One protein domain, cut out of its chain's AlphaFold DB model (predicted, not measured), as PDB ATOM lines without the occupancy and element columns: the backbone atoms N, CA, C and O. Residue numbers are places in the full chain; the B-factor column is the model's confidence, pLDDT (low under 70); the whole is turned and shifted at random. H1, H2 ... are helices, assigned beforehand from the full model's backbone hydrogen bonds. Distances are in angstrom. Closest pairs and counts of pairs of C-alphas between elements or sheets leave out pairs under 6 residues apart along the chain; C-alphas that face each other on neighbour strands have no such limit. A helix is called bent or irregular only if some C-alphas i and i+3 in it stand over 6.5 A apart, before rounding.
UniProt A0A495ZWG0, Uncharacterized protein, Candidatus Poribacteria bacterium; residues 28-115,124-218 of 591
ATOM      1  N   GLU A  28      72.438 189.122 155.192       92.25
ATOM      2  CA  GLU A  28      73.172 190.394 155.146       92.25
ATOM      3  C   GLU A  28      72.588 191.341 154.087       92.25
ATOM      4  O   GLU A  28      72.348 192.515 154.358       92.25
ATOM      5  N   GLN A  29      72.250 190.819 152.907       95.31
ATOM      6  CA  GLN A  29      71.618 191.580 151.832       95.31
ATOM      7  C   GLN A  29      70.245 192.124 152.229       95.31
ATOM      8  O   GLN A  29      69.906 193.246 151.853       95.31
ATOM      9  N   ARG A  30      69.461 191.363 153.007       95.50
ATOM     10  CA  ARG A  30      68.182 191.840 153.557       95.50
ATOM     11  C   ARG A  30      68.382 193.011 154.513       95.50
ATOM     12  O   ARG A  30      67.647 193.990 154.405       95.50
ATOM     13  N   GLU A  31      69.376 192.935 155.395       94.38
ATOM     14  CA  GLU A  31      69.712 194.026 156.319       94.38
ATOM     15  C   GLU A  31      70.193 195.276 155.573       94.38
ATOM     16  O   GLU A  31      69.672 196.368 155.809       94.38
ATOM     17  N   ILE A  32      71.121 195.124 154.619       96.69
ATOM     18  CA  ILE A  32      71.599 196.232 153.778       96.69
ATOM     19  C   ILE A  32      70.423 196.875 153.043       96.69
ATOM     20  O   ILE A  32      70.225 198.085 153.143       96.69
ATOM     21  N   HIS A  33      69.606 196.080 152.350       96.25
ATOM     22  CA  HIS A  33      68.451 196.579 151.611       96.25
ATOM     23  C   HIS A  33      67.465 197.323 152.523       96.25
ATOM     24  O   HIS A  33      67.042 198.436 152.203       96.25
ATOM     25  N   GLN A  34      67.118 196.748 153.679       93.94
ATOM     26  CA  GLN A  34      66.173 197.362 154.609       93.94
ATOM     27  C   GLN A  34      66.710 198.673 155.196       93.94
ATOM     28  O   GLN A  34      65.960 199.638 155.332       93.94
ATOM     29  N   ASN A  35      68.001 198.748 155.520       94.44
ATOM     30  CA  ASN A  35      68.591 199.959 156.083       94.44
ATOM     31  C   ASN A  35      68.879 201.033 155.025       94.44
ATOM     32  O   ASN A  35      68.696 202.214 155.313       94.44
ATOM     33  N   LEU A  36      69.194 200.656 153.782       95.25
ATOM     34  CA  LEU A  36      69.164 201.591 152.652       95.25
ATOM     35  C   LEU A  36      67.748 202.127 152.423       95.25
ATOM     36  O   LEU A  36      67.586 203.323 152.200       95.25
ATOM     37  N   LYS A  37      66.713 201.290 152.567       93.88
ATOM     38  CA  LYS A  37      65.311 201.723 152.454       93.88
ATOM     39  C   LYS A  37      64.943 202.714 153.556       93.88
ATOM     40  O   LYS A  37      64.225 203.675 153.295       93.88
ATOM     41  N   ASN A  38      65.467 202.509 154.765       91.31
ATOM     42  CA  ASN A  38      65.299 203.446 155.874       91.31
ATOM     43  C   ASN A  38      65.975 204.801 155.595       91.31
ATOM     44  O   ASN A  38      65.530 205.799 156.145       91.31
ATOM     45  N   ILE A  39      67.003 204.868 154.744       91.88
ATOM     46  CA  ILE A  39      67.590 206.139 154.283       91.88
ATOM     47  C   ILE A  39      66.747 206.746 153.155       91.88
ATOM     48  O   ILE A  39      66.388 207.923 153.201       91.88
ATOM     49  N   GLY A  40      66.405 205.948 152.146       91.19
ATOM     50  CA  GLY A  40      65.557 206.367 151.038       91.19
ATOM     51  C   GLY A  40      65.239 205.219 150.087       91.19
ATOM     52  O   GLY A  40      66.104 204.411 149.746       91.19
ATOM     53  N   GLU A  41      63.994 205.170 149.609       90.50
ATOM     54  CA  GLU A  41      63.512 204.079 148.749       90.50
ATOM     55  C   GLU A  41      64.331 203.923 147.463       90.50
ATOM     56  O   GLU A  41      64.576 202.800 147.030       90.50
ATOM     57  N   GLY A  42      64.828 205.030 146.899       91.38
ATOM     58  CA  GLY A  42      65.668 205.007 145.701       91.38
ATOM     59  C   GLY A  42      66.968 204.221 145.884       91.38
ATOM     60  O   GLY A  42      67.312 203.409 145.030       91.38
ATOM     61  N   MET A  43      67.670 204.385 147.013       92.69
ATOM     62  CA  MET A  43      68.912 203.642 147.279       92.69
ATOM     63  C   MET A  43      68.660 202.141 147.418       92.69
ATOM     64  O   MET A  43      69.440 201.333 146.914       92.69
ATOM     65  N   ALA A  44      67.568 201.765 148.086       95.06
ATOM     66  CA  ALA A  44      67.175 200.367 148.226       95.06
ATOM     67  C   ALA A  44      66.783 199.745 146.883       95.06
ATOM     68  O   ALA A  44      67.196 198.624 146.594       95.06
ATOM     69  N   ALA A  45      66.042 200.484 146.052       95.62
ATOM     70  CA  ALA A  45      65.675 200.051 144.709       95.62
ATOM     71  C   ALA A  45      66.919 199.828 143.839       95.62
ATOM     72  O   ALA A  45      67.070 198.751 143.269       95.62
ATOM     73  N   PHE A  46      67.858 200.782 143.827       96.25
ATOM     74  CA  PHE A  46      69.134 200.632 143.127       96.25
ATOM     75  C   PHE A  46      69.907 199.399 143.601       96.25
ATOM     76  O   PHE A  46      70.392 198.625 142.780       96.25
ATOM     77  N   TYR A  47      69.985 199.174 144.913       96.88
ATOM     78  CA  TYR A  47      70.657 197.998 145.460       96.88
ATOM     79  C   TYR A  47      69.994 196.692 145.008       96.88
ATOM     80  O   TYR A  47      70.674 195.784 144.529       96.88
ATOM     81  N   LEU A  48      68.663 196.615 145.091       95.62
ATOM     82  CA  LEU A  48      67.899 195.444 144.668       95.62
ATOM     83  C   LEU A  48      68.046 195.175 143.164       95.62
ATOM     84  O   LEU A  48      68.190 194.023 142.762       95.62
ATOM     85  N   ASP A  49      68.029 196.217 142.335       94.88
ATOM     86  CA  ASP A  49      68.223 196.089 140.891       94.88
ATOM     87  C   ASP A  49      69.650 195.655 140.552       94.88
ATOM     88  O   ASP A  49      69.839 194.819 139.668       94.88
ATOM     89  N   GLY A  50      70.648 196.109 141.314       94.19
ATOM     90  CA  GLY A  50      72.011 195.598 141.207       94.19
ATOM     91  C   GLY A  50      72.087 194.092 141.467       94.19
ATOM     92  O   GLY A  50      72.679 193.357 140.678       94.19
ATOM     93  N   LEU A  51      71.395 193.607 142.502       94.25
ATOM     94  CA  LEU A  51      71.325 192.176 142.821       94.25
ATOM     95  C   LEU A  51      70.548 191.342 141.790       94.25
ATOM     96  O   LEU A  51      70.805 190.147 141.673       94.25
ATOM     97  N   LYS A  52      69.628 191.945 141.024       92.31
ATOM     98  CA  LYS A  52      68.952 191.278 139.894       92.31
ATOM     99  C   LYS A  52      69.833 191.194 138.651       92.31
ATOM    100  O   LYS A  52      69.778 190.197 137.942       92.31
ATOM    101  N   ILE A  53      70.612 192.241 138.382       91.69
ATOM    102  CA  ILE A  53      71.482 192.325 137.200       91.69
ATOM    103  C   ILE A  53      72.705 191.419 137.360       91.69
ATOM    104  O   ILE A  53      73.131 190.800 136.390       91.69
ATOM    105  N   LEU A  54      73.262 191.325 138.571       88.25
ATOM    106  CA  LEU A  54      74.485 190.570 138.852       88.25
ATOM    107  C   LEU A  54      74.450 189.100 138.368       88.25
ATOM    108  O   LEU A  54      75.448 188.665 137.796       88.25
ATOM    109  N   PRO A  55      73.358 188.329 138.545       86.81
ATOM    110  CA  PRO A  55      73.273 186.959 138.043       86.81
ATOM    111  C   PRO A  55      72.761 186.822 136.598       86.81
ATOM    112  O   PRO A  55      72.673 185.688 136.136       86.81
ATOM    113  N   ASP A  56      72.387 187.897 135.887       84.62
ATOM    114  CA  ASP A  56      71.773 187.795 134.550       84.62
ATOM    115  C   ASP A  56      72.832 187.718 133.429       84.62
ATOM    116  O   ASP A  56      73.442 188.734 133.076       84.62
ATOM    117  N   PRO A  57      73.036 186.543 132.799       75.44
ATOM    118  CA  PRO A  57      74.034 186.383 131.746       75.44
ATOM    119  C   PRO A  57      73.625 187.040 130.416       75.44
ATOM    120  O   PRO A  57      74.438 187.107 129.495       75.44
ATOM    121  N   ASN A  58      72.376 187.499 130.275       84.00
ATOM    122  CA  ASN A  58      71.846 188.014 129.010       84.00
ATOM    123  C   ASN A  58      72.069 189.525 128.835       84.00
ATOM    124  O   ASN A  58      71.904 190.055 127.732       84.00
ATOM    125  N   LEU A  59      72.465 190.232 129.896       86.50
ATOM    126  CA  LEU A  59      72.689 191.675 129.870       86.50
ATOM    127  C   LEU A  59      74.127 192.011 129.463       86.50
ATOM    128  O   LEU A  59      75.027 192.143 130.288       86.50
ATOM    129  N   GLN A  60      74.330 192.268 128.170       84.44
ATOM    130  CA  GLN A  60      75.639 192.660 127.626       84.44
ATOM    131  C   GLN A  60      76.199 193.961 128.229       84.44
ATOM    132  O   GLN A  60      77.401 194.203 128.181       84.44
ATOM    133  N   THR A  61      75.342 194.815 128.796       88.06
ATOM    134  CA  THR A  61      75.722 196.082 129.440       88.06
ATOM    135  C   THR A  61      75.707 196.011 130.970       88.06
ATOM    136  O   THR A  61      75.791 197.058 131.614       88.06
ATOM    137  N   ALA A  62      75.606 194.813 131.563       88.56
ATOM    138  CA  ALA A  62      75.463 194.616 133.010       88.56
ATOM    139  C   ALA A  62      76.523 195.373 133.823       88.56
ATOM    140  O   ALA A  62      76.175 196.122 134.732       88.56
ATOM    141  N   ALA A  63      77.801 195.277 133.441       87.88
ATOM    142  CA  ALA A  63      78.894 195.964 134.133       87.88
ATOM    143  C   ALA A  63      78.709 197.494 134.183       87.88
ATOM    144  O   ALA A  63      79.029 198.130 135.185       87.88
ATOM    145  N   SER A  64      78.171 198.092 133.114       86.88
ATOM    146  CA  SER A  64      77.953 199.541 133.042       86.88
ATOM    147  C   SER A  64      76.755 199.988 133.873       86.88
ATOM    148  O   SER A  64      76.855 200.962 134.623       86.88
ATOM    149  N   LEU A  65      75.662 199.223 133.830       90.19
ATOM    150  CA  LEU A  65      74.487 199.462 134.670       90.19
ATOM    151  C   LEU A  65      74.823 199.326 136.161       90.19
ATOM    152  O   LEU A  65      74.463 200.196 136.950       90.19
ATOM    153  N   LEU A  66      75.575 198.290 136.544       91.25
ATOM    154  CA  LEU A  66      76.036 198.100 137.921       91.25
ATOM    155  C   LEU A  66      76.976 199.228 138.376       91.25
ATOM    156  O   LEU A  66      76.877 199.684 139.515       91.25
ATOM    157  N   GLY A  67      77.837 199.727 137.483       89.12
ATOM    158  CA  GLY A  67      78.675 200.904 137.732       89.12
ATOM    159  C   GLY A  67      77.856 202.154 138.067       89.12
ATOM    160  O   GLY A  67      78.154 202.832 139.052       89.12
ATOM    161  N   HIS A  68      76.794 202.427 137.303       89.19
ATOM    162  CA  HIS A  68      75.853 203.514 137.590       89.19
ATOM    163  C   HIS A  68      75.119 203.318 138.921       89.19
ATOM    164  O   HIS A  68      75.082 204.233 139.741       89.19
ATOM    165  N   ILE A  69      74.573 202.124 139.155       94.00
ATOM    166  CA  ILE A  69      73.848 201.779 140.386       94.00
ATOM    167  C   ILE A  69      74.726 202.016 141.621       94.00
ATOM    168  O   ILE A  69      74.322 202.722 142.546       94.00
ATOM    169  N   ALA A  70      75.947 201.473 141.621       93.25
ATOM    170  CA  ALA A  70      76.871 201.613 142.742       93.25
ATOM    171  C   ALA A  70      77.227 203.084 143.004       93.25
ATOM    172  O   ALA A  70      77.273 203.530 144.151       93.25
ATOM    173  N   LYS A  71      77.409 203.863 141.934       89.94
ATOM    174  CA  LYS A  71      77.705 205.296 141.999       89.94
ATOM    175  C   LYS A  71      76.554 206.121 142.568       89.94
ATOM    176  O   LYS A  71      76.815 207.068 143.305       89.94
ATOM    177  N   GLU A  72      75.306 205.794 142.248       92.50
ATOM    178  CA  GLU A  72      74.146 206.511 142.788       92.50
ATOM    179  C   GLU A  72      73.956 206.237 144.288       92.50
ATOM    180  O   GLU A  72      73.761 207.180 145.059       92.50
ATOM    181  N   ILE A  73      74.135 204.986 144.732       93.44
ATOM    182  CA  ILE A  73      74.140 204.646 146.167       93.44
ATOM    183  C   ILE A  73      75.278 205.391 146.886       93.44
ATOM    184  O   ILE A  73      75.055 206.061 147.896       93.44
ATOM    185  N   ASP A  74      76.495 205.329 146.341       90.50
ATOM    186  CA  ASP A  74      77.683 205.988 146.891       90.50
ATOM    187  C   ASP A  74      77.519 207.511 147.020       90.50
ATOM    188  O   ASP A  74      77.800 208.094 148.074       90.50
ATOM    189  N   ARG A  75      77.028 208.168 145.964       86.88
ATOM    190  CA  ARG A  75      76.768 209.614 145.955       86.88
ATOM    191  C   ARG A  75      75.758 210.007 147.014       86.88
ATOM    192  O   ARG A  75      76.003 210.962 147.749       86.88
ATOM    193  N   GLY A  76      74.650 209.278 147.113       87.31
ATOM    194  CA  GLY A  76      73.626 209.599 148.092       87.31
ATOM    195  C   GLY A  76      74.140 209.462 149.534       87.31
ATOM    196  O   GLY A  76      73.914 210.363 150.340       87.31
ATOM    197  N   LEU A  77      74.935 208.428 149.847       89.31
ATOM    198  CA  LEU A  77      75.579 208.293 151.165       89.31
ATOM    199  C   LEU A  77      76.544 209.458 151.458       89.31
ATOM    200  O   LEU A  77      76.547 210.013 152.558       89.31
ATOM    201  N   LYS A  78      77.338 209.882 150.468       85.06
ATOM    202  CA  LYS A  78      78.294 210.998 150.605       85.06
ATOM    203  C   LYS A  78      77.643 212.373 150.714       85.06
ATOM    204  O   LYS A  78      78.282 213.286 151.231       85.06
ATOM    205  N   HIS A  79      76.425 212.547 150.212       83.69
ATOM    206  CA  HIS A  79      75.676 213.799 150.347       83.69
ATOM    207  C   HIS A  79      74.918 213.880 151.675       83.69
ATOM    208  O   HIS A  79      74.817 214.961 152.256       83.69
ATOM    209  N   LEU A  80      74.413 212.745 152.160       84.50
ATOM    210  CA  LEU A  80      73.617 212.670 153.379       84.50
ATOM    211  C   LEU A  80      74.466 212.835 154.646       84.50
ATOM    212  O   LEU A  80      74.140 213.634 155.521       84.50
ATOM    213  N   LEU A  81      75.537 212.049 154.758       81.69
ATOM    214  CA  LEU A  81      76.181 211.772 156.041       81.69
ATOM    215  C   LEU A  81      77.140 212.874 156.537       81.69
ATOM    216  O   LEU A  81      77.039 213.269 157.701       81.69
ATOM    217  N   PRO A  82      78.084 213.393 155.730       80.44
ATOM    218  CA  PRO A  82      79.112 214.288 156.245       80.44
ATOM    219  C   PRO A  82      78.652 215.756 156.286       80.44
ATOM    220  O   PRO A  82      77.920 216.231 155.416       80.44
ATOM    221  N   SER A  83      79.118 216.515 157.284       76.62
ATOM    222  CA  SER A  83      78.878 217.961 157.345       76.62
ATOM    223  C   SER A  83      79.799 218.704 156.373       76.62
ATOM    224  O   SER A  83      80.981 218.384 156.249       76.62
ATOM    225  N   LYS A  84      79.284 219.728 155.676       76.50
ATOM    226  CA  LYS A  84      80.100 220.525 154.735       76.50
ATOM    227  C   LYS A  84      81.295 221.192 155.426       76.50
ATOM    228  O   LYS A  84      82.348 221.338 154.818       76.50
ATOM    229  N   GLU A  85      81.126 221.597 156.684       78.50
ATOM    230  CA  GLU A  85      82.174 222.212 157.506       78.50
ATOM    231  C   GLU A  85      83.326 221.222 157.755       78.50
ATOM    232  O   GLU A  85      84.483 221.555 157.494       78.50
ATOM    233  N   ASP A  86      83.009 219.986 158.151       77.50
ATOM    234  CA  ASP A  86      84.006 218.938 158.400       77.50
ATOM    235  C   ASP A  86      84.691 218.477 157.113       77.50
ATOM    236  O   ASP A  86      85.915 218.330 157.082       77.50
ATOM    237  N   VAL A  87      83.925 218.328 156.026       77.12
ATOM    238  CA  VAL A  87      84.472 217.992 154.703       77.12
ATOM    239  C   VAL A  87      85.460 219.060 154.256       77.12
ATOM    240  O   VAL A  87      86.557 218.722 153.817       77.12
ATOM    241  N   ASN A  88      85.122 220.342 154.406       78.94
ATOM    242  CA  ASN A  88      86.016 221.443 154.050       78.94
ATOM    243  C   ASN A  88      87.274 221.457 154.922       78.94
ATOM    244  O   ASN A  88      88.376 221.604 154.393       78.94
ATOM    245  N   LYS A  89      87.130 221.263 156.238       78.25
ATOM    246  CA  LYS A  89      88.258 221.200 157.174       78.25
ATOM    247  C   LYS A  89      89.216 220.066 156.810       78.25
ATOM    248  O   LYS A  89      90.409 220.305 156.633       78.25
ATOM    249  N   ILE A  90      88.698 218.853 156.633       73.00
ATOM    250  CA  ILE A  90      89.504 217.690 156.249       73.00
ATOM    251  C   ILE A  90      90.118 217.899 154.861       73.00
ATOM    252  O   ILE A  90      91.305 217.644 154.678       73.00
ATOM    253  N   SER A  91      89.368 218.438 153.899       71.31
ATOM    254  CA  SER A  91      89.889 218.746 152.559       71.31
ATOM    255  C   SER A  91      91.072 219.712 152.615       71.31
ATOM    256  O   SER A  91      92.093 219.469 151.977       71.31
ATOM    257  N   GLN A  92      90.977 220.779 153.412       71.88
ATOM    258  CA  GLN A  92      92.073 221.729 153.615       71.88
ATOM    259  C   GLN A  92      93.288 221.073 154.277       71.88
ATOM    260  O   GLN A  92      94.415 221.337 153.865       71.88
ATOM    261  N   MET A  93      93.081 220.186 155.254       68.31
ATOM    262  CA  MET A  93      94.171 219.425 155.878       68.31
ATOM    263  C   MET A  93      94.875 218.506 154.874       68.31
ATOM    264  O   MET A  93      96.106 218.458 154.843       68.31
ATOM    265  N   LEU A  94      94.110 217.812 154.027       65.00
ATOM    266  CA  LEU A  94      94.646 216.951 152.970       65.00
ATOM    267  C   LEU A  94      95.496 217.748 151.968       65.00
ATOM    268  O   LEU A  94      96.559 217.281 151.559       65.00
ATOM    269  N   VAL A  95      95.069 218.970 151.625       64.31
ATOM    270  CA  VAL A  95      95.822 219.894 150.758       64.31
ATOM    271  C   VAL A  95      97.074 220.440 151.466       64.31
ATOM    272  O   VAL A  95      98.157 220.439 150.884       64.31
ATOM    273  N   GLY A  96      96.953 220.872 152.725       57.38
ATOM    274  CA  GLY A  96      98.024 221.514 153.496       57.38
ATOM    275  C   GLY A  96      99.163 220.581 153.924       57.38
ATOM    276  O   GLY A  96     100.310 221.017 153.993       57.38
ATOM    277  N   LYS A  97      98.894 219.286 154.148       56.78
ATOM    278  CA  LYS A  97      99.920 218.278 154.496       56.78
ATOM    279  C   LYS A  97     100.810 217.854 153.313       56.78
ATOM    280  O   LYS A  97     101.593 216.918 153.445       56.78
ATOM    281  N   ASN A  98     100.735 218.532 152.161       50.12
ATOM    282  CA  ASN A  98     101.551 218.242 150.974       50.12
ATOM    283  C   ASN A  98     101.448 216.778 150.496       50.12
ATOM    284  O   ASN A  98     102.350 216.257 149.831       50.12
ATOM    285  N   PHE A  99     100.317 216.111 150.762       47.41
ATOM    286  CA  PHE A  99     100.054 214.777 150.218       47.41
ATOM    287  C   PHE A  99     100.004 214.776 148.682       47.41
ATOM    288  O   PHE A  99     100.052 213.712 148.067       47.41
ATOM    289  N   GLY A 100     100.004 215.951 148.039       41.00
ATOM    290  CA  GLY A 100      99.756 216.087 146.611       41.00
ATOM    291  C   GLY A 100      98.335 215.629 146.294       41.00
ATOM    292  O   GLY A 100      97.658 215.020 147.117       41.00
ATOM    293  N   PHE A 101      97.854 215.888 145.090       41.34
ATOM    294  CA  PHE A 101      96.525 215.450 144.645       41.34
ATOM    295  C   PHE A 101      96.428 213.919 144.434       41.34
ATOM    296  O   PHE A 101      95.691 213.446 143.578       41.34
ATOM    297  N   ALA A 102      97.202 213.130 145.186       45.50
ATOM    298  CA  ALA A 102      97.428 211.712 144.985       45.50
ATOM    299  C   ALA A 102      96.917 210.917 146.212       45.50
ATOM    300  O   ALA A 102      97.629 210.783 147.212       45.50
ATOM    301  N   PRO A 103      95.732 210.289 146.125       45.66
ATOM    302  CA  PRO A 103      95.223 209.331 147.108       45.66
ATOM    303  C   PRO A 103      96.163 208.185 147.501       45.66
ATOM    304  O   PRO A 103      96.013 207.737 148.635       45.66
ATOM    305  N   PRO A 104      97.155 207.729 146.694       43.81
ATOM    306  CA  PRO A 104      98.147 206.764 147.162       43.81
ATOM    307  C   PRO A 104      98.871 207.237 148.414       43.81
ATOM    308  O   PRO A 104      99.151 206.433 149.288       43.81
ATOM    309  N   ARG A 105      99.161 208.540 148.531       47.66
ATOM    310  CA  ARG A 105      99.885 209.087 149.683       47.66
ATOM    311  C   ARG A 105      98.995 209.220 150.913       47.66
ATOM    312  O   ARG A 105      99.471 208.967 152.011       47.66
ATOM    313  N   ILE A 106      97.713 209.543 150.725       49.84
ATOM    314  CA  ILE A 106      96.717 209.563 151.807       49.84
ATOM    315  C   ILE A 106      96.494 208.135 152.321       49.84
ATOM    316  O   ILE A 106      96.613 207.900 153.516       49.84
ATOM    317  N   LEU A 107      96.273 207.160 151.436       49.75
ATOM    318  CA  LEU A 107      96.083 205.754 151.811       49.75
ATOM    319  C   LEU A 107      97.359 205.129 152.401       49.75
ATOM    320  O   LEU A 107      97.270 204.406 153.388       49.75
ATOM    321  N   ALA A 108      98.545 205.465 151.878       51.00
ATOM    322  CA  ALA A 108      99.823 205.068 152.474       51.00
ATOM    323  C   ALA A 108     100.033 205.692 153.862       51.00
ATOM    324  O   ALA A 108     100.551 205.029 154.753       51.00
ATOM    325  N   SER A 109      99.588 206.936 154.074       48.88
ATOM    326  CA  SER A 109      99.648 207.597 155.383       48.88
ATOM    327  C   SER A 109      98.583 207.128 156.373       48.88
ATOM    328  O   SER A 109      98.806 207.224 157.569       48.88
ATOM    329  N   LEU A 110      97.441 206.613 155.897       50.75
ATOM    330  CA  LEU A 110      96.423 205.967 156.732       50.75
ATOM    331  C   LEU A 110      96.845 204.543 157.135       50.75
ATOM    332  O   LEU A 110      96.350 204.013 158.123       50.75
ATOM    333  N   ASN A 111      97.797 203.951 156.411       50.94
ATOM    334  CA  ASN A 111      98.415 202.659 156.690       50.94
ATOM    335  C   ASN A 111      99.713 202.824 157.515       50.94
ATOM    336  O   ASN A 111     100.775 202.354 157.108       50.94
ATOM    337  N   LEU A 112      99.629 203.556 158.637       40.78
ATOM    338  CA  LEU A 112     100.757 203.848 159.539       40.78
ATOM    339  C   LEU A 112     101.460 202.550 159.998       40.78
ATOM    340  O   LEU A 112     100.854 201.746 160.699       40.78
ATOM    341  N   ASP A 113     102.723 202.399 159.578       38.41
ATOM    342  CA  ASP A 113     103.722 201.347 159.862       38.41
ATOM    343  C   ASP A 113     103.247 199.878 159.831       38.41
ATOM    344  O   ASP A 113     102.724 199.316 160.790       38.41
ATOM    345  N   VAL A 114     103.536 199.196 158.716       34.06
ATOM    346  CA  VAL A 114     103.158 197.791 158.455       34.06
ATOM    347  C   VAL A 114     104.070 196.769 159.162       34.06
ATOM    348  O   VAL A 114     103.868 195.567 159.010       34.06
ATOM    349  N   ASP A 115     105.037 197.189 159.978       33.00
ATOM    350  CA  ASP A 115     106.005 196.251 160.574       33.00
ATOM    351  C   ASP A 115     105.537 195.577 161.870       33.00
ATOM    352  O   ASP A 115     106.179 194.653 162.371       33.00
ATOM    353  N   THR A 124      96.526 191.925 150.551       46.72
ATOM    354  CA  THR A 124      97.642 191.260 149.884       46.72
ATOM    355  C   THR A 124      98.570 192.314 149.280       46.72
ATOM    356  O   THR A 124      98.165 193.434 148.963       46.72
ATOM    357  N   ASN A 125      99.843 191.974 149.076       44.12
ATOM    358  CA  ASN A 125     100.764 192.870 148.364       44.12
ATOM    359  C   ASN A 125     100.271 193.193 146.939       44.12
ATOM    360  O   ASN A 125     100.634 194.222 146.378       44.12
ATOM    361  N   GLN A 126      99.404 192.344 146.380       40.94
ATOM    362  CA  GLN A 126      98.760 192.547 145.090       40.94
ATOM    363  C   GLN A 126      97.614 193.569 145.164       40.94
ATOM    364  O   GLN A 126      97.492 194.387 144.255       40.94
ATOM    365  N   ASP A 127      96.843 193.589 146.255       40.09
ATOM    366  CA  ASP A 127      95.832 194.623 146.525       40.09
ATOM    367  C   ASP A 127      96.499 195.981 146.745       40.09
ATOM    368  O   ASP A 127      96.098 196.974 146.145       40.09
ATOM    369  N   LYS A 128      97.599 196.012 147.513       46.31
ATOM    370  CA  LYS A 128      98.410 197.223 147.726       46.31
ATOM    371  C   LYS A 128      98.959 197.782 146.412       46.31
ATOM    372  O   LYS A 128      98.810 198.971 146.146       46.31
ATOM    373  N   ALA A 129      99.527 196.926 145.561       45.88
ATOM    374  CA  ALA A 129     100.058 197.329 144.259       45.88
ATOM    375  C   ALA A 129      98.958 197.735 143.260       45.88
ATOM    376  O   ALA A 129      99.170 198.633 142.445       45.88
ATOM    377  N   ARG A 130      97.775 197.104 143.305       43.38
ATOM    378  CA  ARG A 130      96.611 197.484 142.482       43.38
ATOM    379  C   ARG A 130      96.053 198.844 142.877       43.38
ATOM    380  O   ARG A 130      95.792 199.650 141.988       43.38
ATOM    381  N   ILE A 131      95.935 199.103 144.178       43.28
ATOM    382  CA  ILE A 131      95.536 200.401 144.730       43.28
ATOM    383  C   ILE A 131      96.575 201.457 144.323       43.28
ATOM    384  O   ILE A 131      96.220 202.456 143.709       43.28
ATOM    385  N   GLU A 132      97.873 201.220 144.541       42.56
ATOM    386  CA  GLU A 132      98.928 202.167 144.140       42.56
ATOM    387  C   GLU A 132      98.957 202.463 142.632       42.56
ATOM    388  O   GLU A 132      99.159 203.618 142.251       42.56
ATOM    389  N   ASN A 133      98.746 201.461 141.771       39.84
ATOM    390  CA  ASN A 133      98.773 201.639 140.317       39.84
ATOM    391  C   ASN A 133      97.486 202.274 139.769       39.84
ATOM    392  O   ASN A 133      97.571 203.217 138.986       39.84
ATOM    393  N   GLY A 134      96.302 201.840 140.218       39.03
ATOM    394  CA  GLY A 134      95.019 202.411 139.783       39.03
ATOM    395  C   GLY A 134      94.860 203.890 140.149       39.03
ATOM    396  O   GLY A 134      94.202 204.650 139.440       39.03
ATOM    397  N   LEU A 135      95.532 204.311 141.220       39.56
ATOM    398  CA  LEU A 135      95.526 205.673 141.735       39.56
ATOM    399  C   LEU A 135      96.631 206.583 141.162       39.56
ATOM    400  O   LEU A 135      96.568 207.797 141.353       39.56
ATOM    401  N   ARG A 136      97.651 206.029 140.488       38.12
ATOM    402  CA  ARG A 136      98.712 206.800 139.805       38.12
ATOM    403  C   ARG A 136      98.296 207.292 138.415       38.12
ATOM    404  O   ARG A 136      98.891 208.245 137.925       38.12
ATOM    405  N   GLU A 137      97.299 206.665 137.791       38.16
ATOM    406  CA  GLU A 137      96.967 206.886 136.375       38.16
ATOM    407  C   GLU A 137      95.845 207.907 136.109       38.16
ATOM    408  O   GLU A 137      95.587 208.217 134.948       38.16
ATOM    409  N   ARG A 138      95.150 208.444 137.126       45.72
ATOM    410  CA  ARG A 138      93.923 209.237 136.896       45.72
ATOM    411  C   ARG A 138      93.860 210.505 137.731       45.72
ATOM    412  O   ARG A 138      94.143 210.493 138.924       45.72
ATOM    413  N   GLU A 139      93.454 211.588 137.078       39.12
ATOM    414  CA  GLU A 139      93.185 212.907 137.648       39.12
ATOM    415  C   GLU A 139      92.197 212.839 138.829       39.12
ATOM    416  O   GLU A 139      90.974 212.904 138.686       39.12
ATOM    417  N   LEU A 140      92.737 212.702 140.035       46.28
ATOM    418  CA  LEU A 140      91.987 212.694 141.282       46.28
ATOM    419  C   LEU A 140      91.688 214.117 141.732       46.28
ATOM    420  O   LEU A 140      92.403 214.728 142.521       46.28
ATOM    421  N   HIS A 141      90.610 214.666 141.179       49.62
ATOM    422  CA  HIS A 141      90.384 216.102 141.248       49.62
ATOM    423  C   HIS A 141      89.592 216.650 142.433       49.62
ATOM    424  O   HIS A 141      89.422 217.863 142.470       49.62
ATOM    425  N   ARG A 142      89.138 215.877 143.434       60.09
ATOM    426  CA  ARG A 142      88.451 216.504 144.588       60.09
ATOM    427  C   ARG A 142      88.806 215.861 145.931       60.09
ATOM    428  O   ARG A 142      88.206 214.847 146.284       60.09
ATOM    429  N   PRO A 143      89.723 216.476 146.709       66.12
ATOM    430  CA  PRO A 143      89.945 216.179 148.129       66.12
ATOM    431  C   PRO A 143      88.647 216.054 148.939       66.12
ATOM    432  O   PRO A 143      88.579 215.255 149.866       66.12
ATOM    433  N   GLU A 144      87.601 216.761 148.509       67.75
ATOM    434  CA  GLU A 144      86.243 216.713 149.053       67.75
ATOM    435  C   GLU A 144      85.642 215.297 149.088       67.75
ATOM    436  O   GLU A 144      85.020 214.936 150.079       67.75
ATOM    437  N   TYR A 145      85.864 214.450 148.072       72.81
ATOM    438  CA  TYR A 145      85.295 213.090 148.054       72.81
ATOM    439  C   TYR A 145      85.921 212.173 149.104       72.81
ATOM    440  O   TYR A 145      85.221 211.400 149.762       72.81
ATOM    441  N   ILE A 146      87.241 212.255 149.255       72.88
ATOM    442  CA  ILE A 146      87.974 211.493 150.269       72.88
ATOM    443  C   ILE A 146      87.626 212.045 151.648       72.88
ATOM    444  O   ILE A 146      87.332 211.277 152.561       72.88
ATOM    445  N   ALA A 147      87.572 213.371 151.781       72.81
ATOM    446  CA  ALA A 147      87.164 214.035 153.006       72.81
ATOM    447  C   ALA A 147      85.762 213.607 153.459       72.81
ATOM    448  O   ALA A 147      85.589 213.328 154.643       72.81
ATOM    449  N   SER A 148      84.792 213.459 152.548       78.62
ATOM    450  CA  SER A 148      83.465 212.917 152.868       78.62
ATOM    451  C   SER A 148      83.544 211.532 153.507       78.62
ATOM    452  O   SER A 148      83.010 211.347 154.596       78.62
ATOM    453  N   ILE A 149      84.258 210.579 152.901       81.50
ATOM    454  CA  ILE A 149      84.389 209.207 153.433       81.50
ATOM    455  C   ILE A 149      85.037 209.208 154.825       81.50
ATOM    456  O   ILE A 149      84.536 208.572 155.754       81.50
ATOM    457  N   LEU A 150      86.130 209.958 154.992       76.50
ATOM    458  CA  LEU A 150      86.836 210.052 156.272       76.50
ATOM    459  C   LEU A 150      85.969 210.707 157.360       76.50
ATOM    460  O   LEU A 150      85.990 210.270 158.512       76.50
ATOM    461  N   THR A 151      85.158 211.701 156.981       77.81
ATOM    462  CA  THR A 151      84.200 212.370 157.875       77.81
ATOM    463  C   THR A 151      83.133 211.395 158.372       77.81
ATOM    464  O   THR A 151      82.885 211.327 159.578       77.81
ATOM    465  N   VAL A 152      82.534 210.612 157.465       79.56
ATOM    466  CA  VAL A 152      81.507 209.607 157.800       79.56
ATOM    467  C   VAL A 152      82.039 208.592 158.804       79.56
ATOM    468  O   VAL A 152      81.379 208.271 159.790       79.56
ATOM    469  N   LEU A 153      83.269 208.128 158.600       80.06
ATOM    470  CA  LEU A 153      83.902 207.132 159.461       80.06
ATOM    471  C   LEU A 153      84.518 207.729 160.736       80.06
ATOM    472  O   LEU A 153      85.080 206.994 161.552       80.06
ATOM    473  N   ASN A 154      84.368 209.042 160.947       74.88
ATOM    474  CA  ASN A 154      84.902 209.778 162.090       74.88
ATOM    475  C   ASN A 154      86.404 209.527 162.302       74.88
ATOM    476  O   ASN A 154      86.836 209.198 163.410       74.88
ATOM    477  N   LEU A 155      87.179 209.610 161.222       72.44
ATOM    478  CA  LEU A 155      88.624 209.415 161.251       72.44
ATOM    479  C   LEU A 155      89.329 210.763 161.444       72.44
ATOM    480  O   LEU A 155      89.281 211.621 160.566       72.44
ATOM    481  N   ASP A 156      89.988 210.935 162.594       64.69
ATOM    482  CA  ASP A 156      90.876 212.073 162.848       64.69
ATOM    483  C   ASP A 156      92.247 211.805 162.212       64.69
ATOM    484  O   ASP A 156      92.970 210.900 162.621       64.69
ATOM    485  N   ILE A 157      92.599 212.598 161.199       58.72
ATOM    486  CA  ILE A 157      93.856 212.472 160.445       58.72
ATOM    487  C   ILE A 157      95.062 212.966 161.270       58.72
ATOM    488  O   ILE A 157      96.206 212.690 160.905       58.72
ATOM    489  N   ASP A 158      94.841 213.706 162.362       51.31
ATOM    490  CA  ASP A 158      95.914 214.194 163.236       51.31
ATOM    491  C   ASP A 158      96.233 213.234 164.390       51.31
ATOM    492  O   ASP A 158      97.375 213.207 164.844       51.31
ATOM    493  N   ASN A 159      95.277 212.408 164.828       53.09
ATOM    494  CA  ASN A 159      95.448 211.484 165.953       53.09
ATOM    495  C   ASN A 159      94.814 210.116 165.658       53.09
ATOM    496  O   ASN A 159      93.694 209.843 166.087       53.09
ATOM    497  N   LEU A 160      95.538 209.233 164.963       53.00
ATOM    498  CA  LEU A 160      95.115 207.850 164.694       53.00
ATOM    499  C   LEU A 160      95.682 206.877 165.761       53.00
ATOM    500  O   LEU A 160      96.816 206.427 165.613       53.00
ATOM    501  N   PRO A 161      94.963 206.517 166.849       44.53
ATOM    502  CA  PRO A 161      95.404 205.472 167.782       44.53
ATOM    503  C   PRO A 161      95.294 204.033 167.239       44.53
ATOM    504  O   PRO A 161      94.393 203.672 166.483       44.53
ATOM    505  N   SER A 162      96.187 203.176 167.739       50.38
ATOM    506  CA  SER A 162      96.726 201.953 167.120       50.38
ATOM    507  C   SER A 162      95.849 200.683 167.089       50.38
ATOM    508  O   SER A 162      96.276 199.686 166.514       50.38
ATOM    509  N   GLN A 163      94.617 200.675 167.621       41.56
ATOM    510  CA  GLN A 163      93.768 199.458 167.587       41.56
ATOM    511  C   GLN A 163      92.290 199.691 167.239       41.56
ATOM    512  O   GLN A 163      91.738 198.972 166.411       41.56
ATOM    513  N   ARG A 164      91.624 200.695 167.833       44.09
ATOM    514  CA  ARG A 164      90.175 200.942 167.635       44.09
ATOM    515  C   ARG A 164      89.821 201.537 166.265       44.09
ATOM    516  O   ARG A 164      88.656 201.541 165.882       44.09
ATOM    517  N   ILE A 165      90.819 202.035 165.540       58.81
ATOM    518  CA  ILE A 165      90.653 202.731 164.262       58.81
ATOM    519  C   ILE A 165      90.939 201.830 163.055       58.81
ATOM    520  O   ILE A 165      90.438 202.125 161.973       58.81
ATOM    521  N   LYS A 166      91.640 200.697 163.232       63.06
ATOM    522  CA  LYS A 166      92.046 199.813 162.124       63.06
ATOM    523  C   LYS A 166      90.862 199.408 161.243       63.06
ATOM    524  O   LYS A 166      90.884 199.660 160.049       63.06
ATOM    525  N   ASN A 167      89.764 198.953 161.850       67.69
ATOM    526  CA  ASN A 167      88.565 198.563 161.101       67.69
ATOM    527  C   ASN A 167      87.946 199.730 160.310       67.69
ATOM    528  O   ASN A 167      87.517 199.545 159.178       67.69
ATOM    529  N   ARG A 168      87.908 200.943 160.879       71.56
ATOM    530  CA  ARG A 168      87.353 202.130 160.201       71.56
ATOM    531  C   ARG A 168      88.262 202.606 159.071       71.56
ATOM    532  O   ARG A 168      87.763 202.992 158.022       71.56
ATOM    533  N   VAL A 169      89.575 202.532 159.260       69.94
ATOM    534  CA  VAL A 169      90.561 202.793 158.206       69.94
ATOM    535  C   VAL A 169      90.439 201.762 157.087       69.94
ATOM    536  O   VAL A 169      90.367 202.150 155.926       69.94
ATOM    537  N   ASP A 170      90.299 200.477 157.410       72.88
ATOM    538  CA  ASP A 170      90.115 199.410 156.420       72.88
ATOM    539  C   ASP A 170      88.811 199.588 155.620       72.88
ATOM    540  O   ASP A 170      88.769 199.330 154.414       72.88
ATOM    541  N   ILE A 171      87.729 200.050 156.260       81.44
ATOM    542  CA  ILE A 171      86.490 200.429 155.561       81.44
ATOM    543  C   ILE A 171      86.736 201.645 154.660       81.44
ATOM    544  O   ILE A 171      86.336 201.617 153.500       81.44
ATOM    545  N   ALA A 172      87.422 202.683 155.151       78.88
ATOM    546  CA  ALA A 172      87.719 203.886 154.374       78.88
ATOM    547  C   ALA A 172      88.543 203.569 153.121       78.88
ATOM    548  O   ALA A 172      88.209 204.042 152.039       78.88
ATOM    549  N   ILE A 173      89.586 202.744 153.253       75.06
ATOM    550  CA  ILE A 173      90.453 202.325 152.144       75.06
ATOM    551  C   ILE A 173      89.629 201.597 151.081       75.06
ATOM    552  O   ILE A 173      89.680 201.972 149.911       75.06
ATOM    553  N   ARG A 174      88.833 200.599 151.491       81.38
ATOM    554  CA  ARG A 174      87.965 199.848 150.571       81.38
ATOM    555  C   ARG A 174      86.948 200.759 149.897       81.38
ATOM    556  O   ARG A 174      86.789 200.691 148.685       81.38
ATOM    557  N   TRP A 175      86.307 201.646 150.655       87.44
ATOM    558  CA  TRP A 175      85.316 202.572 150.114       87.44
ATOM    559  C   TRP A 175      85.937 203.555 149.113       87.44
ATOM    560  O   TRP A 175      85.367 203.788 148.046       87.44
ATOM    561  N   ILE A 176      87.124 204.094 149.401       81.25
ATOM    562  CA  ILE A 176      87.856 204.970 148.477       81.25
ATOM    563  C   ILE A 176      88.226 204.209 147.197       81.25
ATOM    564  O   ILE A 176      87.953 204.723 146.112       81.25
ATOM    565  N   ASP A 177      88.779 202.992 147.303       80.06
ATOM    566  CA  ASP A 177      89.145 202.179 146.133       80.06
ATOM    567  C   ASP A 177      87.938 201.960 145.215       80.06
ATOM    568  O   ASP A 177      87.964 202.359 144.047       80.06
ATOM    569  N   VAL A 178      86.837 201.429 145.757       85.12
ATOM    570  CA  VAL A 178      85.671 201.102 144.928       85.12
ATOM    571  C   VAL A 178      85.013 202.346 144.330       85.12
ATOM    572  O   VAL A 178      84.711 202.367 143.137       85.12
ATOM    573  N   SER A 179      84.899 203.429 145.113       84.19
ATOM    574  CA  SER A 179      84.316 204.700 144.659       84.19
ATOM    575  C   SER A 179      85.030 205.274 143.441       84.19
ATOM    576  O   SER A 179      84.396 205.819 142.539       84.19
ATOM    577  N   THR A 180      86.365 205.190 143.418       76.75
ATOM    578  CA  THR A 180      87.163 205.752 142.319       76.75
ATOM    579  C   THR A 180      87.003 204.973 141.019       76.75
ATOM    580  O   THR A 180      87.164 205.543 139.942       76.75
ATOM    581  N   ARG A 181      86.627 203.695 141.115       81.56
ATOM    582  CA  ARG A 181      86.537 202.773 139.982       81.56
ATOM    583  C   ARG A 181      85.140 202.705 139.370       81.56
ATOM    584  O   ARG A 181      85.028 202.258 138.236       81.56
ATOM    585  N   PHE A 182      84.086 203.191 140.034       83.50
ATOM    586  CA  PHE A 182      82.728 203.179 139.460       83.50
ATOM    587  C   PHE A 182      82.623 203.947 138.132       83.50
ATOM    588  O   PHE A 182      81.982 203.473 137.195       83.50
ATOM    589  N   ASN A 183      83.317 205.087 138.007       77.31
ATOM    590  CA  ASN A 183      83.343 205.890 136.773       77.31
ATOM    591  C   ASN A 183      83.898 205.129 135.566       77.31
ATOM    592  O   ASN A 183      83.543 205.428 134.429       77.31
ATOM    593  N   ASP A 184      84.761 204.148 135.813       77.50
ATOM    594  CA  ASP A 184      85.373 203.351 134.761       77.50
ATOM    595  C   ASP A 184      84.335 202.496 134.047       77.50
ATOM    596  O   ASP A 184      84.478 202.202 132.867       77.50
ATOM    597  N   PHE A 185      83.298 202.087 134.768       77.38
ATOM    598  CA  PHE A 185      82.278 201.186 134.260       77.38
ATOM    599  C   PHE A 185      81.009 201.933 133.835       77.38
ATOM    600  O   PHE A 185      80.370 201.522 132.873       77.38
ATOM    601  N   ASP A 186      80.695 203.068 134.463       65.88
ATOM    602  CA  ASP A 186      79.554 203.938 134.132       65.88
ATOM    603  C   ASP A 186      79.591 204.450 132.667       65.88
ATOM    604  O   ASP A 186      78.572 204.447 131.980       65.88
ATOM    605  N   HIS A 187      80.762 204.786 132.108       66.69
ATOM    606  CA  HIS A 187      80.866 205.294 130.731       66.69
ATOM    607  C   HIS A 187      81.470 204.286 129.733       66.69
ATOM    608  O   HIS A 187      82.547 203.715 129.946       66.69
ATOM    609  N   GLN A 188      80.822 204.114 128.570       58.72
ATOM    610  CA  GLN A 188      81.376 203.333 127.457       58.72
ATOM    611  C   GLN A 188      82.706 203.930 126.972       58.72
ATOM    612  O   GLN A 188      82.850 205.143 126.821       58.72
ATOM    613  N   HIS A 189      83.688 203.073 126.683       61.88
ATOM    614  CA  HIS A 189      85.056 203.474 126.330       61.88
ATOM    615  C   HIS A 189      85.215 203.923 124.863       61.88
ATOM    616  O   HIS A 189      86.164 203.534 124.173       61.88
ATOM    617  N   GLY A 190      84.301 204.780 124.410       58.09
ATOM    618  CA  GLY A 190      84.191 205.244 123.033       58.09
ATOM    619  C   GLY A 190      83.366 204.300 122.154       58.09
ATOM    620  O   GLY A 190      83.295 203.099 122.396       58.09
ATOM    621  N   VAL A 191      82.772 204.867 121.099       58.59
ATOM    622  CA  VAL A 191      81.757 204.249 120.216       58.59
ATOM    623  C   VAL A 191      82.212 202.929 119.560       58.59
ATOM    624  O   VAL A 191      81.382 202.148 119.114       58.59
ATOM    625  N   GLY A 192      83.522 202.659 119.496       60.62
ATOM    626  CA  GLY A 192      84.094 201.487 118.820       60.62
ATOM    627  C   GLY A 192      84.604 200.358 119.722       60.62
ATOM    628  O   GLY A 192      85.200 199.422 119.193       60.62
ATOM    629  N   LYS A 193      84.451 200.431 121.052       74.00
ATOM    630  CA  LYS A 193      84.932 199.374 121.965       74.00
ATOM    631  C   LYS A 193      83.792 198.454 122.417       74.00
ATOM    632  O   LYS A 193      82.677 198.942 122.598       74.00
ATOM    633  N   PRO A 194      84.053 197.146 122.617       70.25
ATOM    634  CA  PRO A 194      83.043 196.231 123.134       70.25
ATOM    635  C   PRO A 194      82.604 196.631 124.555       70.25
ATOM    636  O   PRO A 194      83.375 197.285 125.271       70.25
ATOM    637  N   PRO A 195      81.384 196.244 124.978       76.88
ATOM    638  CA  PRO A 195      80.953 196.383 126.363       76.88
ATOM    639  C   PRO A 195      81.942 195.719 127.324       76.88
ATOM    640  O   PRO A 195      82.576 194.719 126.986       76.88
ATOM    641  N   ARG A 196      82.075 196.281 128.527       79.75
ATOM    642  CA  ARG A 196      82.929 195.698 129.566       79.75
ATOM    643  C   ARG A 196      82.341 194.382 130.065       79.75
ATOM    644  O   ARG A 196      81.130 194.281 130.253       79.75
ATOM    645  N   HIS A 197      83.216 193.416 130.314       82.75
ATOM    646  CA  HIS A 197      82.841 192.106 130.828       82.75
ATOM    647  C   HIS A 197      82.340 192.207 132.274       82.75
ATOM    648  O   HIS A 197      82.917 192.924 133.095       82.75
ATOM    649  N   LEU A 198      81.252 191.496 132.585       84.00
ATOM    650  CA  LEU A 198      80.643 191.490 133.918       84.00
ATOM    651  C   LEU A 198      81.618 190.953 134.974       84.00
ATOM    652  O   LEU A 198      81.694 191.486 136.079       84.00
ATOM    653  N   GLU A 199      82.433 189.972 134.598       85.25
ATOM    654  CA  GLU A 199      83.452 189.341 135.435       85.25
ATOM    655  C   GLU A 199      84.497 190.342 135.956       85.25
ATOM    656  O   GLU A 199      85.074 190.141 137.023       85.25
ATOM    657  N   GLU A 200      84.716 191.451 135.242       83.81
ATOM    658  CA  GLU A 200      85.611 192.525 135.684       83.81
ATOM    659  C   GLU A 200      84.989 193.399 136.786       83.81
ATOM    660  O   GLU A 200      85.719 194.040 137.549       83.81
ATOM    661  N   PHE A 201      83.655 193.435 136.876       87.81
ATOM    662  CA  PHE A 201      82.915 194.249 137.840       87.81
ATOM    663  C   PHE A 201      82.483 193.471 139.087       87.81
ATOM    664  O   PHE A 201      82.373 194.076 140.150       87.81
ATOM    665  N   ILE A 202      82.289 192.149 139.006       88.75
ATOM    666  CA  ILE A 202      81.864 191.323 140.156       88.75
ATOM    667  C   ILE A 202      82.719 191.584 141.417       88.75
ATOM    668  O   ILE A 202      82.139 191.945 142.441       88.75
ATOM    669  N   PRO A 203      84.070 191.560 141.371       89.25
ATOM    670  CA  PRO A 203      84.881 191.812 142.570       89.25
ATOM    671  C   PRO A 203      84.729 193.240 143.120       89.25
ATOM    672  O   PRO A 203      84.915 193.492 144.314       89.25
ATOM    673  N   LEU A 204      84.420 194.201 142.240       89.06
ATOM    674  CA  LEU A 204      84.176 195.592 142.612       89.06
ATOM    675  C   LEU A 204      82.830 195.729 143.339       89.06
ATOM    676  O   LEU A 204      82.766 196.422 144.355       89.06
ATOM    677  N   TRP A 205      81.793 195.034 142.861       93.31
ATOM    678  CA  TRP A 205      80.493 194.955 143.528       93.31
ATOM    679  C   TRP A 205      80.593 194.273 144.891       93.31
ATOM    680  O   TRP A 205      80.158 194.859 145.872       93.31
ATOM    681  N   GLU A 206      81.231 193.103 144.985       92.56
ATOM    682  CA  GLU A 206      81.415 192.377 146.255       92.56
ATOM    683  C   GLU A 206      82.137 193.236 147.304       92.56
ATOM    684  O   GLU A 206      81.756 193.287 148.474       92.56
ATOM    685  N   THR A 207      83.163 193.983 146.880       90.12
ATOM    686  CA  THR A 207      83.872 194.904 147.776       90.12
ATOM    687  C   THR A 207      82.965 196.051 148.227       90.12
ATOM    688  O   THR A 207      82.999 196.436 149.398       90.12
ATOM    689  N   PHE A 208      82.146 196.601 147.325       93.56
ATOM    690  CA  PHE A 208      81.204 197.669 147.655       93.56
ATOM    691  C   PHE A 208      80.067 197.187 148.564       93.56
ATOM    692  O   PHE A 208      79.757 197.853 149.546       93.56
ATOM    693  N   GLU A 209      79.504 196.009 148.308       94.12
ATOM    694  CA  GLU A 209      78.519 195.356 149.173       94.12
ATOM    695  C   GLU A 209      79.104 195.123 150.571       94.12
ATOM    696  O   GLU A 209      78.471 195.470 151.564       94.12
ATOM    697  N   GLY A 210      80.367 194.693 150.669       92.56
ATOM    698  CA  GLY A 210      81.078 194.606 151.945       92.56
ATOM    699  C   GLY A 210      81.249 195.959 152.654       92.56
ATOM    700  O   GLY A 210      81.193 196.028 153.884       92.56
ATOM    701  N   VAL A 211      81.431 197.063 151.919       92.00
ATOM    702  CA  VAL A 211      81.404 198.422 152.498       92.00
ATOM    703  C   VAL A 211      80.001 198.745 153.020       92.00
ATOM    704  O   VAL A 211      79.876 199.185 154.163       92.00
ATOM    705  N   LEU A 212      78.950 198.472 152.243       94.06
ATOM    706  CA  LEU A 212      77.561 198.672 152.663       94.06
ATOM    707  C   LEU A 212      77.212 197.832 153.899       94.06
ATOM    708  O   LEU A 212      76.603 198.356 154.826       94.06
ATOM    709  N   GLY A 213      77.674 196.584 153.991       92.50
ATOM    710  CA  GLY A 213      77.508 195.738 155.175       92.50
ATOM    711  C   GLY A 213      78.097 196.375 156.440       92.50
ATOM    712  O   GLY A 213      77.468 196.405 157.502       92.50
ATOM    713  N   ASN A 214      79.268 197.005 156.317       89.81
ATOM    714  CA  ASN A 214      79.912 197.713 157.426       89.81
ATOM    715  C   ASN A 214      79.245 199.054 157.781       89.81
ATOM    716  O   ASN A 214      79.346 199.486 158.925       89.81
ATOM    717  N   LEU A 215      78.566 199.712 156.838       89.12
ATOM    718  CA  LEU A 215      77.892 200.994 157.081       89.12
ATOM    719  C   LEU A 215      76.446 200.820 157.555       89.12
ATOM    720  O   LEU A 215      76.011 201.497 158.481       89.12
ATOM    721  N   VAL A 216      75.696 199.920 156.923       93.31
ATOM    722  CA  VAL A 216      74.243 199.773 157.093       93.31
ATOM    723  C   VAL A 216      73.787 198.321 157.252       93.31
ATOM    724  O   VAL A 216      72.605 198.086 157.456       93.31
ATOM    725  N   GLY A 217      74.681 197.332 157.206       90.81
ATOM    726  CA  GLY A 217      74.323 195.905 157.285       90.81
ATOM    727  C   GLY A 217      73.918 195.395 158.672       90.81
ATOM    728  O   GLY A 217      73.735 194.197 158.853       90.81
ATOM    729  N   SER A 218      73.803 196.270 159.672       90.62
ATOM    730  CA  SER A 218      73.231 195.924 160.975       90.62
ATOM    731  C   SER A 218      72.653 197.153 161.670       90.62
ATOM    732  O   SER A 218      73.021 198.288 161.359       90.62
TER     733      SER A 218
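AT A GLANCE: This is residues 28 to 115 and 124 to 218 of the 591 residues of an uncharacterized protein of Candidatus Poribacteria bacterium (UniProt A0A495ZWG0). The long helix H8 runs through the core, with H3 and H9 packed on it at slanting angles. Beyond H3, H2 folds back along it and H1 along H2; on the other side H7 packs on H8 and H4 on H7, while H5 and H6 make few contacts. The 183 printed residues hold nine named helices, H1 to H9 in order, and no named strand: all helix. The whole is compact, with a radius of gyration of the C-alphas of 16.8 A and spans of 49 by 39 by 32 A.

IN THESE COORDINATES: H1 is residues 28 to 39, from C-alpha 28 at (73.172, 190.394, 155.146); H2 is 41 to 53. H3 is 62 to 80, 27.3 A long; H4 is 84 to 96, H5 103 to 110, H6 125 to 134 and H7 143 to 152. H8 is 166 to 186, 30.9 A, irregular but only just: C-alphas 180 and 183 are 6.7 A apart. H9 is 202 to 216, 20.4 A, ending at (74.243, 199.773, 157.093).

HOW THE PARTS SIT: H3, the hub, touches H2, H7, H8 and H9. With residues 179 to 186 alone, H8 touches it at a steep tilt of 50 degrees, closest C-alphas Ser 64 and Phe 185, 4.8 A. H2 and H3 form a hairpin, closest C-alphas Met 43 and Ile 73, 5.4 A; H1 and H2 form another. H4 touches H7, closest C-alphas Val 87 and Ala 147, 5.1 A. H5 and H6 are each close to H8 but not clearly touching, closest C-alphas 6.6 A and 6.8 A. Every O i to N i+4 pair is within hydrogen-bond range in the helices except H8, with 14 of 17.

THE WHOLE: Residues 116 to 123 are cut out, a gap of 14.5 A between C-alphas 115 and 124. The links H7 to H8 and H8 to H9 are long. Confidence is under 70 in 64 residues, among them 93 to 115 and 124 to 144.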